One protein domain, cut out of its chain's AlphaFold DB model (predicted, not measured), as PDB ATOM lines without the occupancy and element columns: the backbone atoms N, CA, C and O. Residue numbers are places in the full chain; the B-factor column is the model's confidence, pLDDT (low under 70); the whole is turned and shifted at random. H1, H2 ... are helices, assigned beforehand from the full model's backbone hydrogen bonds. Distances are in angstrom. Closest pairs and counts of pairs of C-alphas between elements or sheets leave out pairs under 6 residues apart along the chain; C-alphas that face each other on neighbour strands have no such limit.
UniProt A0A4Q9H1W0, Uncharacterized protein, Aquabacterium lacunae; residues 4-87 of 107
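AT A GLANCE: This is residues 4 to 87 of the 107 residues of an uncharacterized protein of Aquabacterium lacunae (UniProt A0A4Q9H1W0). Three long helices make a flat, open zigzag like a letter N: H2 is the long stroke in the middle, and H1 and H3 fold back from its two ends, making a corner with it at each. The helices do not gather into a bundle, and wide gaps lie between the strokes. The printed part has 84 residues with three named helices, in the order H1, H2, H3, and no named strand; the class is all helix. The whole is extended, with a radius of gyration of the C-alphas of 20.0 A and spans of 59 by 44 by 12 A.

IN THESE COORDINATES: H2, the longest helix, holds residues 27 to 55 and is 40.3 A from first to last C-alpha, beginning at C-alpha 27 (38.749, 112.537, -88.546). H1 holds residues 4 to 24, 30.5 A, and begins at C-alpha 4 (35.615, 146.526, -100.869). H3 holds residues 61 to 86, 38.0 A, and ends at C-alpha 86 (17.103, 89.147, -102.725).

HOW THE PARTS SIT: H2 and H1 are close but not clearly touching; their closest C-alphas, of Gln 30 and Arg 22, are 7.1 A apart. They run opposite ways at a shallow tilt of 32 degrees. H2 and H3 are also close but not clearly touching; their closest C-alphas, of Arg 53 and Ala 61, are 7.4 A apart. They run opposite ways at a steep tilt of 40 degrees. H1 and H3 are apart. Every O i to N i+4 pair is within hydrogen-bond range in H1; in H2 24 of 25 are, and in H3 20 of 22.

THE WHOLE: The two C-alphas farthest apart, of Glu 5 and Val 87, are 62.7 A apart. The printed part has no cut, and both links are tight. Residues 4 to 20, 35 to 48, 54 to 60 and 62 to 87 stand free. The mean pLDDT of the printed part is 72.0; residues 29, 50, 52 to 73 and 83 to 87 are under 70.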
ATOM      1  N   PRO A   4      35.650 147.866-100.272       90.31
ATOM      2  CA  PRO A   4      35.615 146.526-100.869       90.31
ATOM      3  C   PRO A   4      36.902 145.708-100.681       90.31
ATOM      4  O   PRO A   4      36.821 144.502-100.461       90.31
ATOM      5  N   GLU A   5      38.084 146.333-100.698       87.75
ATOM      6  CA  GLU A   5      39.366 145.636-100.484       87.75
ATOM      7  C   GLU A   5      39.455 145.076 -99.063       87.75
ATOM      8  O   GLU A   5      39.924 143.959 -98.852       87.75
ATOM      9  N   ARG A   6      38.946 145.829 -98.080       89.62
ATOM     10  CA  ARG A   6      38.908 145.394 -96.675       89.62
ATOM     11  C   ARG A   6      37.982 144.196 -96.489       89.62
ATOM     12  O   ARG A   6      38.326 143.275 -95.753       89.62
ATOM     13  N   ILE A   7      36.835 144.195 -97.173       92.31
ATOM     14  CA  ILE A   7      35.901 143.063 -97.161       92.31
ATOM     15  C   ILE A   7      36.557 141.841 -97.805       92.31
ATOM     16  O   ILE A   7      36.560 140.771 -97.203       92.31
ATOM     17  N   ALA A   8      37.152 141.998 -98.990       90.94
ATOM     18  CA  ALA A   8      37.806 140.902 -99.699       90.94
ATOM     19  C   ALA A   8      38.945 140.286 -98.872       90.94
ATOM     20  O   ALA A   8      39.000 139.069 -98.714       90.94
ATOM     21  N   ALA A   9      39.810 141.114 -98.282       91.19
ATOM     22  CA  ALA A   9      40.884 140.648 -97.409       91.19
ATOM     23  C   ALA A   9      40.344 139.905 -96.175       91.19
ATOM     24  O   ALA A   9      40.843 138.831 -95.840       91.19
ATOM     25  N   GLY A  10      39.294 140.432 -95.535       93.50
ATOM     26  CA  GLY A  10      38.658 139.790 -94.382       93.50
ATOM     27  C   GLY A  10      38.028 138.436 -94.720       93.50
ATOM     28  O   GLY A  10      38.216 137.468 -93.983       93.50
ATOM     29  N   VAL A  11      37.332 138.338 -95.857       91.94
ATOM     30  CA  VAL A  11      36.746 137.075 -96.335       91.94
ATOM     31  C   VAL A  11      37.841 136.056 -96.639       91.94
ATOM     32  O   VAL A  11      37.753 134.919 -96.183       91.94
ATOM     33  N   THR A  12      38.899 136.456 -97.347       92.75
ATOM     34  CA  THR A  12      40.031 135.572 -97.657       92.75
ATOM     35  C   THR A  12      40.711 135.069 -96.385       92.75
ATOM     36  O   THR A  12      40.948 133.869 -96.254       92.75
ATOM     37  N   ALA A  13      40.955 135.951 -95.411       93.38
ATOM     38  CA  ALA A  13      41.534 135.573 -94.126       93.38
ATOM     39  C   ALA A  13      40.663 134.547 -93.384       93.38
ATOM     40  O   ALA A  13      41.182 133.546 -92.895       93.38
ATOM     41  N   LEU A  14      39.338 134.741 -93.361       91.75
ATOM     42  CA  LEU A  14      38.400 133.782 -92.769       91.75
ATOM     43  C   LEU A  14      38.430 132.419 -93.469       91.75
ATOM     44  O   LEU A  14      38.416 131.390 -92.793       91.75
ATOM     45  N   VAL A  15      38.495 132.391 -94.803       89.44
ATOM     46  CA  VAL A  15      38.590 131.140 -95.573       89.44
ATOM     47  C   VAL A  15      39.898 130.409 -95.263       89.44
ATOM     48  O   VAL A  15      39.869 129.207 -94.997       89.44
ATOM     49  N   CYS A  16      41.029 131.120 -95.224       88.19
ATOM     50  CA  CYS A  16      42.320 130.553 -94.821       88.19
ATOM     51  C   CYS A  16      42.260 129.948 -93.413       88.19
ATOM     52  O   CYS A  16      42.716 128.826 -93.202       88.19
ATOM     53  N   LEU A  17      41.659 130.664 -92.461       90.06
ATOM     54  CA  LEU A  17      41.531 130.213 -91.077       90.06
ATOM     55  C   LEU A  17      40.645 128.962 -90.983       90.06
ATOM     56  O   LEU A  17      41.001 128.002 -90.305       90.06
ATOM     57  N   ALA A  18      39.539 128.916 -91.731       83.88
ATOM     58  CA  ALA A  18      38.680 127.737 -91.810       83.88
ATOM     59  C   ALA A  18      39.416 126.508 -92.376       83.88
ATOM     60  O   ALA A  18      39.269 125.404 -91.846       83.88
ATOM     61  N   PHE A  19      40.234 126.687 -93.418       81.81
ATOM     62  CA  PHE A  19      41.080 125.621 -93.966       81.81
ATOM     63  C   PHE A  19      42.109 125.124 -92.950       81.81
ATOM     64  O   PHE A  19      42.277 123.915 -92.791       81.81
ATOM     65  N   LEU A  20      42.753 126.045 -92.235       87.38
ATOM     66  CA  LEU A  20      43.728 125.724 -91.199       87.38
ATOM     67  C   LEU A  20      43.078 124.916 -90.071       87.38
ATOM     68  O   LEU A  20      43.569 123.851 -89.709       87.38
ATOM     69  N   VAL A  21      41.910 125.345 -89.591       84.31
ATOM     70  CA  VAL A  21      41.122 124.589 -88.608       84.31
ATOM     71  C   VAL A  21      40.782 123.193 -89.139       84.31
ATOM     72  O   VAL A  21      40.981 122.212 -88.429       84.31
ATOM     73  N   ARG A  22      40.342 123.060 -90.399       78.25
ATOM     74  CA  ARG A  22      40.033 121.746 -90.998       78.25
ATOM     75  C   ARG A  22      41.246 120.809 -91.024       78.25
ATOM     76  O   ARG A  22      41.077 119.618 -90.771       78.25
ATOM     77  N   LEU A  23      42.434 121.343 -91.305       80.44
ATOM     78  CA  LEU A  23      43.703 120.607 -91.309       80.44
ATOM     79  C   LEU A  23      44.109 120.116 -89.916       80.44
ATOM     80  O   LEU A  23      44.604 119.000 -89.793       80.44
ATOM     81  N   LEU A  24      43.880 120.919 -88.873       83.62
ATOM     82  CA  LEU A  24      44.205 120.534 -87.496       83.62
ATOM     83  C   LEU A  24      43.177 119.581 -86.868       83.62
ATOM     84  O   LEU A  24      43.453 118.989 -85.825       83.62
ATOM     85  N   LEU A  25      41.989 119.428 -87.458       80.88
ATOM     86  CA  LEU A  25      40.950 118.580 -86.886       80.88
ATOM     87  C   LEU A  25      41.144 117.096 -87.242       80.88
ATOM     88  O   LEU A  25      41.173 116.752 -88.426       80.88
ATOM     89  N   PRO A  26      41.154 116.186 -86.252       72.25
ATOM     90  CA  PRO A  26      41.171 114.749 -86.498       72.25
ATOM     91  C   PRO A  26      39.830 114.249 -87.071       72.25
ATOM     92  O   PRO A  26      38.765 114.819 -86.814       72.25
ATOM     93  N   ALA A  27      39.876 113.139 -87.815       70.12
ATOM     94  CA  ALA A  27      38.749 112.537 -88.546       70.12
ATOM     95  C   ALA A  27      37.381 112.492 -87.812       70.12
ATOM     96  O   ALA A  27      36.375 112.856 -88.428       70.12
ATOM     97  N   PRO A  28      37.276 112.123 -86.515       70.12
ATOM     98  CA  PRO A  28      35.977 112.110 -85.830       70.12
ATOM     99  C   PRO A  28      35.372 113.513 -85.644       70.12
ATOM    100  O   PRO A  28      34.151 113.678 -85.673       70.12
ATOM    101  N   ALA A  29      36.205 114.545 -85.488       67.62
ATOM    102  CA  ALA A  29      35.747 115.927 -85.384       67.62
ATOM    103  C   ALA A  29      35.354 116.492 -86.762       67.62
ATOM    104  O   ALA A  29      34.380 117.244 -86.865       67.62
ATOM    105  N   GLN A  30      36.039 116.066 -87.829       70.38
ATOM    106  CA  GLN A  30      35.697 116.433 -89.206       70.38
ATOM    107  C   GLN A  30      34.304 115.942 -89.603       70.38
ATOM    108  O   GLN A  30      33.551 116.712 -90.183       70.38
ATOM    109  N   GLN A  31      33.910 114.719 -89.236       72.00
ATOM    110  CA  GLN A  31      32.569 114.199 -89.548       72.00
ATOM    111  C   GLN A  31      31.452 115.019 -88.890       72.00
ATOM    112  O   GLN A  31      30.421 115.301 -89.503       72.00
ATOM    113  N   ARG A  32      31.665 115.441 -87.637       71.38
ATOM    114  CA  ARG A  32      30.717 116.300 -86.918       71.38
ATOM    115  C   ARG A  32      30.592 117.658 -87.597       71.38
ATOM    116  O   ARG A  32      29.467 118.087 -87.866       71.38
ATOM    117  N   LEU A  33      31.722 118.281 -87.934       70.00
ATOM    118  CA  LEU A  33      31.729 119.550 -88.652       70.00
ATOM    119  C   LEU A  33      31.154 119.434 -90.062       70.00
ATOM    120  O   LEU A  33      30.360 120.288 -90.421       70.00
ATOM    121  N   ASP A  34      31.456 118.390 -90.832       71.69
ATOM    122  CA  ASP A  34      30.887 118.194 -92.172       71.69
ATOM    123  C   ASP A  34      29.375 117.980 -92.109       71.69
ATOM    124  O   ASP A  34      28.638 118.527 -92.927       71.69
ATOM    125  N   SER A  35      28.868 117.269 -91.098       72.81
ATOM    126  CA  SER A  35      27.419 117.115 -90.918       72.81
ATOM    127  C   SER A  35      26.721 118.438 -90.575       72.81
ATOM    128  O   SER A  35      25.553 118.644 -90.921       72.81
ATOM    129  N   PHE A  36      27.417 119.339 -89.875       73.31
ATOM    130  CA  PHE A  36      26.905 120.649 -89.490       73.31
ATOM    131  C   PHE A  36      27.016 121.632 -90.661       73.31
ATOM    132  O   PHE A  36      26.020 122.209 -91.094       73.31
ATOM    133  N   ALA A  37      28.205 121.729 -91.255       74.62
ATOM    134  CA  ALA A  37      28.500 122.517 -92.440       74.62
ATOM    135  C   ALA A  37      27.604 122.112 -93.612       74.62
ATOM    136  O   ALA A  37      27.024 122.986 -94.239       74.62
ATOM    137  N   GLY A  38      27.388 120.818 -93.856       73.81
ATOM    138  CA  GLY A  38      26.484 120.326 -94.895       73.81
ATOM    139  C   GLY A  38      25.040 120.794 -94.694       73.81
ATOM    140  O   GLY A  38      24.404 121.257 -95.641       73.81
ATOM    141  N   ARG A  39      24.531 120.769 -93.455       73.06
ATOM    142  CA  ARG A  39      23.183 121.267 -93.126       73.06
ATOM    143  C   ARG A  39      23.064 122.776 -93.314       73.06
ATOM    144  O   ARG A  39      22.097 123.243 -93.917       73.06
ATOM    145  N   HIS A  40      24.044 123.541 -92.841       74.62
ATOM    146  CA  HIS A  40      24.051 124.995 -93.002       74.62
ATOM    147  C   HIS A  40      24.241 125.407 -94.461       74.62
ATOM    148  O   HIS A  40      23.498 126.253 -94.950       74.62
ATOM    149  N   TRP A  41      25.150 124.750 -95.178       74.44
ATOM    150  CA  TRP A  41      25.408 124.964 -96.596       74.44
ATOM    151  C   TRP A  41      24.191 124.640 -97.453       74.44
ATOM    152  O   TRP A  41      23.850 125.415 -98.340       74.44
ATOM    153  N   TYR A  42      23.486 123.543 -97.165       73.88
ATOM    154  CA  TYR A  42      22.246 123.205 -97.858       73.88
ATOM    155  C   TYR A  42      21.180 124.286 -97.654       73.88
ATOM    156  O   TYR A  42      20.588 124.753 -98.624       73.88
ATOM    157  N   ARG A  43      20.982 124.760 -96.415       73.38
ATOM    158  CA  ARG A  43      20.034 125.850 -96.122       73.38
ATOM    159  C   ARG A  43      20.430 127.157 -96.808       73.38
ATOM    160  O   ARG A  43      19.560 127.823 -97.361       73.38
ATOM    161  N   LEU A  44      21.720 127.489 -96.829       74.50
ATOM    162  CA  LEU A  44      22.251 128.667 -97.519       74.50
ATOM    163  C   LEU A  44      22.082 128.559 -99.035       74.50
ATOM    164  O   LEU A  44      21.638 129.516 -99.653       74.50
ATOM    165  N   LYS A  45      22.344 127.389 -99.631       76.56
ATOM    166  CA  LYS A  45      22.076 127.125-101.050       76.56
ATOM    167  C   LYS A  45      20.596 127.260-101.372       76.56
ATOM    168  O   LYS A  45      20.264 127.930-102.339       76.56
ATOM    169  N   VAL A  46      19.708 126.655-100.585       74.50
ATOM    170  CA  VAL A  46      18.255 126.740-100.806       74.50
ATOM    171  C   VAL A  46      17.770 128.182-100.671       74.50
ATOM    172  O   VAL A  46      16.994 128.631-101.510       74.50
ATOM    173  N   ALA A  47      18.259 128.925 -99.677       74.62
ATOM    174  CA  ALA A  47      17.936 130.337 -99.500       74.62
ATOM    175  C   ALA A  47      18.484 131.195-100.648       74.62
ATOM    176  O   ALA A  47      17.737 131.979-101.220       74.62
ATOM    177  N   ALA A  48      19.743 131.002-101.048       77.06
ATOM    178  CA  ALA A  48      20.366 131.720-102.155       77.06
ATOM    179  C   ALA A  48      19.666 131.424-103.485       77.06
ATOM    180  O   ALA A  48      19.352 132.349-104.224       77.06
ATOM    181  N   ILE A  49      19.350 130.155-103.760       75.06
ATOM    182  CA  ILE A  49      18.575 129.719-104.928       75.06
ATOM    183  C   ILE A  49      17.155 130.289-104.871       75.06
ATOM    184  O   ILE A  49      16.640 130.718-105.898       75.06
ATOM    185  N   GLY A  50      16.518 130.315-103.699       68.44
ATOM    186  CA  GLY A  50      15.197 130.909-103.491       68.44
ATOM    187  C   GLY A  50      15.190 132.415-103.748       68.44
ATOM    188  O   GLY A  50      14.313 132.902-104.457       68.44
ATOM    189  N   LEU A  51      16.206 133.127-103.261       72.88
ATOM    190  CA  LEU A  51      16.402 134.556-103.490       72.88
ATOM    191  C   LEU A  51      16.656 134.836-104.978       72.88
ATOM    192  O   LEU A  51      15.968 135.652-105.582       72.88
ATOM    193  N   TRP A  52      17.567 134.082-105.602       65.44
ATOM    194  CA  TRP A  52      17.863 134.173-107.034       65.44
ATOM    195  C   TRP A  52      16.641 133.869-107.906       65.44
ATOM    196  O   TRP A  52      16.408 134.545-108.902       65.44
ATOM    197  N   ARG A  53      15.843 132.860-107.544       62.81
ATOM    198  CA  ARG A  53      14.607 132.496-108.258       62.81
ATOM    199  C   ARG A  53      13.493 133.521-108.040       62.81
ATOM    200  O   ARG A  53      12.737 133.764-108.976       62.81
ATOM    201  N   GLY A  54      13.417 134.130-106.856       57.62
ATOM    202  CA  GLY A  54      12.493 135.221-106.534       57.62
ATOM    203  C   GLY A  54      12.794 136.491-107.328       57.62
ATOM    204  O   GLY A  54      11.881 137.077-107.900       57.62
ATOM    205  N   LEU A  55      14.075 136.841-107.476       61.84
ATOM    206  CA  LEU A  55      14.520 137.935-108.347       61.84
ATOM    207  C   LEU A  55      14.301 137.656-109.845       61.84
ATOM    208  O   LEU A  55      14.204 138.594-110.629       61.84
ATOM    209  N   ARG A  56      14.213 136.383-110.262       58.69
ATOM    210  CA  ARG A  56      14.081 135.982-111.677       58.69
ATOM    211  C   ARG A  56      12.659 135.608-112.113       58.69
ATOM    212  O   ARG A  56      12.489 135.129-113.232       58.69
ATOM    213  N   GLY A  57      11.655 135.808-111.252       49.47
ATOM    214  CA  GLY A  57      10.233 135.808-111.616       49.47
ATOM    215  C   GLY A  57       9.742 134.603-112.431       49.47
ATOM    216  O   GLY A  57       9.088 134.797-113.453       49.47
ATOM    217  N   ARG A  58      10.038 133.354-112.030       49.91
ATOM    218  CA  ARG A  58       9.517 132.163-112.738       49.91
ATOM    219  C   ARG A  58       8.900 131.099-111.809       49.91
ATOM    220  O   ARG A  58       9.586 130.609-110.911       49.91
ATOM    221  N   PRO A  59       7.653 130.642-112.065       51.44
ATOM    222  CA  PRO A  59       6.938 129.659-111.238       51.44
ATOM    223  C   PRO A  59       7.420 128.198-111.393       51.44
ATOM    224  O   PRO A  59       6.883 127.302-110.747       51.44
ATOM    225  N   GLN A  60       8.455 127.921-112.193       52.22
ATOM    226  CA  GLN A  60       8.932 126.553-112.478       52.22
ATOM    227  C   GLN A  60       9.678 125.872-111.315       52.22
ATOM    228  O   GLN A  60       9.805 124.649-111.279       52.22
ATOM    229  N   ALA A  61      10.146 126.633-110.325       50.31
ATOM    230  CA  ALA A  61      10.936 126.093-109.218       50.31
ATOM    231  C   ALA A  61      10.142 125.183-108.264       50.31
ATOM    232  O   ALA A  61      10.703 124.238-107.709       50.31
ATOM    233  N   ARG A  62       8.833 125.434-108.097       52.31
ATOM    234  CA  ARG A  62       7.950 124.571-107.290       52.31
ATOM    235  C   ARG A  62       7.714 123.209-107.943       52.31
ATOM    236  O   ARG A  62       7.410 122.246-107.248       52.31
ATOM    237  N   GLN A  63       7.855 123.120-109.264       51.94
ATOM    238  CA  GLN A  63       7.631 121.887-110.010       51.94
ATOM    239  C   GLN A  63       8.846 120.956-109.913       51.94
ATOM    240  O   GLN A  63       8.673 119.764-109.694       51.94
ATOM    241  N   GLN A  64      10.067 121.504-109.944       52.44
ATOM    242  CA  GLN A  64      11.302 120.720-109.796       52.44
ATOM    243  C   GLN A  64      11.424 120.050-108.419       52.44
ATOM    244  O   GLN A  64      11.741 118.870-108.352       52.44
ATOM    245  N   GLN A  65      11.061 120.740-107.329       52.84
ATOM    246  CA  GLN A  65      11.084 120.130-105.989       52.84
ATOM    247  C   GLN A  65      10.135 118.929-105.857       52.84
ATOM    248  O   GLN A  65      10.453 117.978-105.148       52.84
ATOM    249  N   LYS A  66       8.986 118.945-106.550       54.53
ATOM    250  CA  LYS A  66       8.068 117.796-106.578       54.53
ATOM    251  C   LYS A  66       8.647 116.627-107.377       54.53
ATOM    252  O   LYS A  66       8.486 115.485-106.968       54.53
ATOM    253  N   VAL A  67       9.332 116.905-108.487       59.12
ATOM    254  CA  VAL A  67       9.960 115.867-109.323       59.12
ATOM    255  C   VAL A  67      11.095 115.166-108.569       59.12
ATOM    256  O   VAL A  67      11.164 113.939-108.605       59.12
ATOM    257  N   ASP A  68      11.909 115.913-107.821       56.66
ATOM    258  CA  ASP A  68      13.020 115.346-107.042       56.66
ATOM    259  C   ASP A  68      12.528 114.447-105.894       56.66
ATOM    260  O   ASP A  68      13.091 113.376-105.663       56.66
ATOM    261  N   GLN A  69      11.442 114.826-105.206       59.34
ATOM    262  CA  GLN A  69      10.840 113.981-104.163       59.34
ATOM    263  C   GLN A  69      10.259 112.686-104.737       59.34
ATOM    264  O   GLN A  69      10.494 111.611-104.190       59.34
ATOM    265  N   VAL A  70       9.566 112.763-105.878       63.53
ATOM    266  CA  VAL A  70       9.010 111.578-106.549       63.53
ATOM    267  C   VAL A  70      10.123 110.648-107.046       63.53
ATOM    268  O   VAL A  70       9.975 109.429-106.969       63.53
ATOM    269  N   GLN A  71      11.248 111.185-107.529       65.38
ATOM    270  CA  GLN A  71      12.402 110.362-107.905       65.38
ATOM    271  C   GLN A  71      13.058 109.699-106.690       65.38
ATOM    272  O   GLN A  71      13.365 108.510-106.747       65.38
ATOM    273  N   ALA A  72      13.214 110.424-105.579       60.72
ATOM    274  CA  ALA A  72      13.767 109.865-104.347       60.72
ATOM    275  C   ALA A  72      12.894 108.729-103.783       60.72
ATOM    276  O   ALA A  72      13.419 107.684-103.397       60.72
ATOM    277  N   GLU A  73      11.566 108.885-103.798       67.25
ATOM    278  CA  GLU A  73      10.637 107.825-103.387       67.25
ATOM    279  C   GLU A  73      10.704 106.596-104.299       67.25
ATOM    280  O   GLU A  73      10.660 105.466-103.810       67.25
ATOM    281  N   ARG A  74      10.833 106.792-105.619       73.31
ATOM    282  CA  ARG A  74      10.969 105.686-106.580       73.31
ATOM    283  C   ARG A  74      12.259 104.904-106.356       73.31
ATOM    284  O   ARG A  74      12.196 103.686-106.227       73.31
ATOM    285  N   LEU A  75      13.389 105.596-106.212       72.69
ATOM    286  CA  LEU A  75      14.685 104.965-105.935       72.69
ATOM    287  C   LEU A  75      14.677 104.212-104.597       72.69
ATOM    288  O   LEU A  75      15.204 103.104-104.504       72.69
ATOM    289  N   ALA A  76      14.035 104.773-103.568       70.50
ATOM    290  CA  ALA A  76      13.878 104.103-102.280       70.50
ATOM    291  C   ALA A  76      13.012 102.836-102.394       70.50
ATOM    292  O   ALA A  76      13.380 101.790-101.860       70.50
ATOM    293  N   ARG A  77      11.885 102.900-103.116       73.75
ATOM    294  CA  ARG A  77      11.013 101.736-103.349       73.75
ATOM    295  C   ARG A  77      11.712 100.647-104.152       73.75
ATOM    296  O   ARG A  77      11.633  99.488-103.758       73.75
ATOM    297  N   GLU A  78      12.436 101.003-105.208       78.81
ATOM    298  CA  GLU A  78      13.218 100.048-106.001       78.81
ATOM    299  C   GLU A  78      14.312  99.372-105.165       78.81
ATOM    300  O   GLU A  78      14.505  98.158-105.263       78.81
ATOM    301  N   ALA A  79      14.986 100.115-104.281       71.88
ATOM    302  CA  ALA A  79      15.973  99.548-103.365       71.88
ATOM    303  C   ALA A  79      15.341  98.554-102.372       71.88
ATOM    304  O   ALA A  79      15.872  97.459-102.167       71.88
ATOM    305  N   ILE A  80      14.183  98.901-101.798       73.19
ATOM    306  CA  ILE A  80      13.425  98.024-100.892       73.19
ATOM    307  C   ILE A  80      12.944  96.772-101.629       73.19
ATOM    308  O   ILE A  80      13.054  95.663-101.109       73.19
ATOM    309  N   GLU A  81      12.428  96.917-102.846       74.50
ATOM    310  CA  GLU A  81      11.919  95.799-103.634       74.50
ATOM    311  C   GLU A  81      13.044  94.853-104.070       74.50
ATOM    312  O   GLU A  81      12.900  93.631-103.987       74.50
ATOM    313  N   LYS A  82      14.210  95.396-104.436       70.56
ATOM    314  CA  LYS A  82      15.420  94.614-104.717       70.56
ATOM    315  C   LYS A  82      15.906  93.858-103.480       70.56
ATOM    316  O   LYS A  82      16.241  92.678-103.589       70.56
ATOM    317  N   ALA A  83      15.882  94.487-102.303       66.44
ATOM    318  CA  ALA A  83      16.181  93.813-101.039       66.44
ATOM    319  C   ALA A  83      15.161  92.701-100.735       66.44
ATOM    320  O   ALA A  83      15.542  91.600-100.348       66.44
ATOM    321  N   ARG A  84      13.870  92.942-100.996       64.56
ATOM    322  CA  ARG A  84      12.793  91.965-100.784       64.56
ATOM    323  C   ARG A  84      12.893  90.757-101.722       64.56
ATOM    324  O   ARG A  84      12.641  89.643-101.286       64.56
ATOM    325  N   ARG A  85      13.294  90.947-102.984       64.25
ATOM    326  CA  ARG A  85      13.508  89.853-103.960       64.25
ATOM    327  C   ARG A  85      14.835  89.099-103.747       64.25
ATOM    328  O   ARG A  85      14.992  87.960-104.201       64.25
ATOM    329  N   GLY A  86      15.800  89.727-103.072       55.25
ATOM    330  CA  GLY A  86      17.103  89.147-102.725       55.25
ATOM    331  C   GLY A  86      17.101  88.260-101.474       55.25
ATOM    332  O   GLY A  86      18.071  87.535-101.257       55.25
ATOM    333  N   VAL A  87      16.028  88.286-100.678       53.41
ATOM    334  CA  VAL A  87      15.908  87.540 -99.419       53.41
ATOM    335  C   VAL A  87      14.812  86.485 -99.556       53.41
ATOM    336  O   VAL A  87      13.626  86.799 -99.559       53.41
TER     337      VAL A  87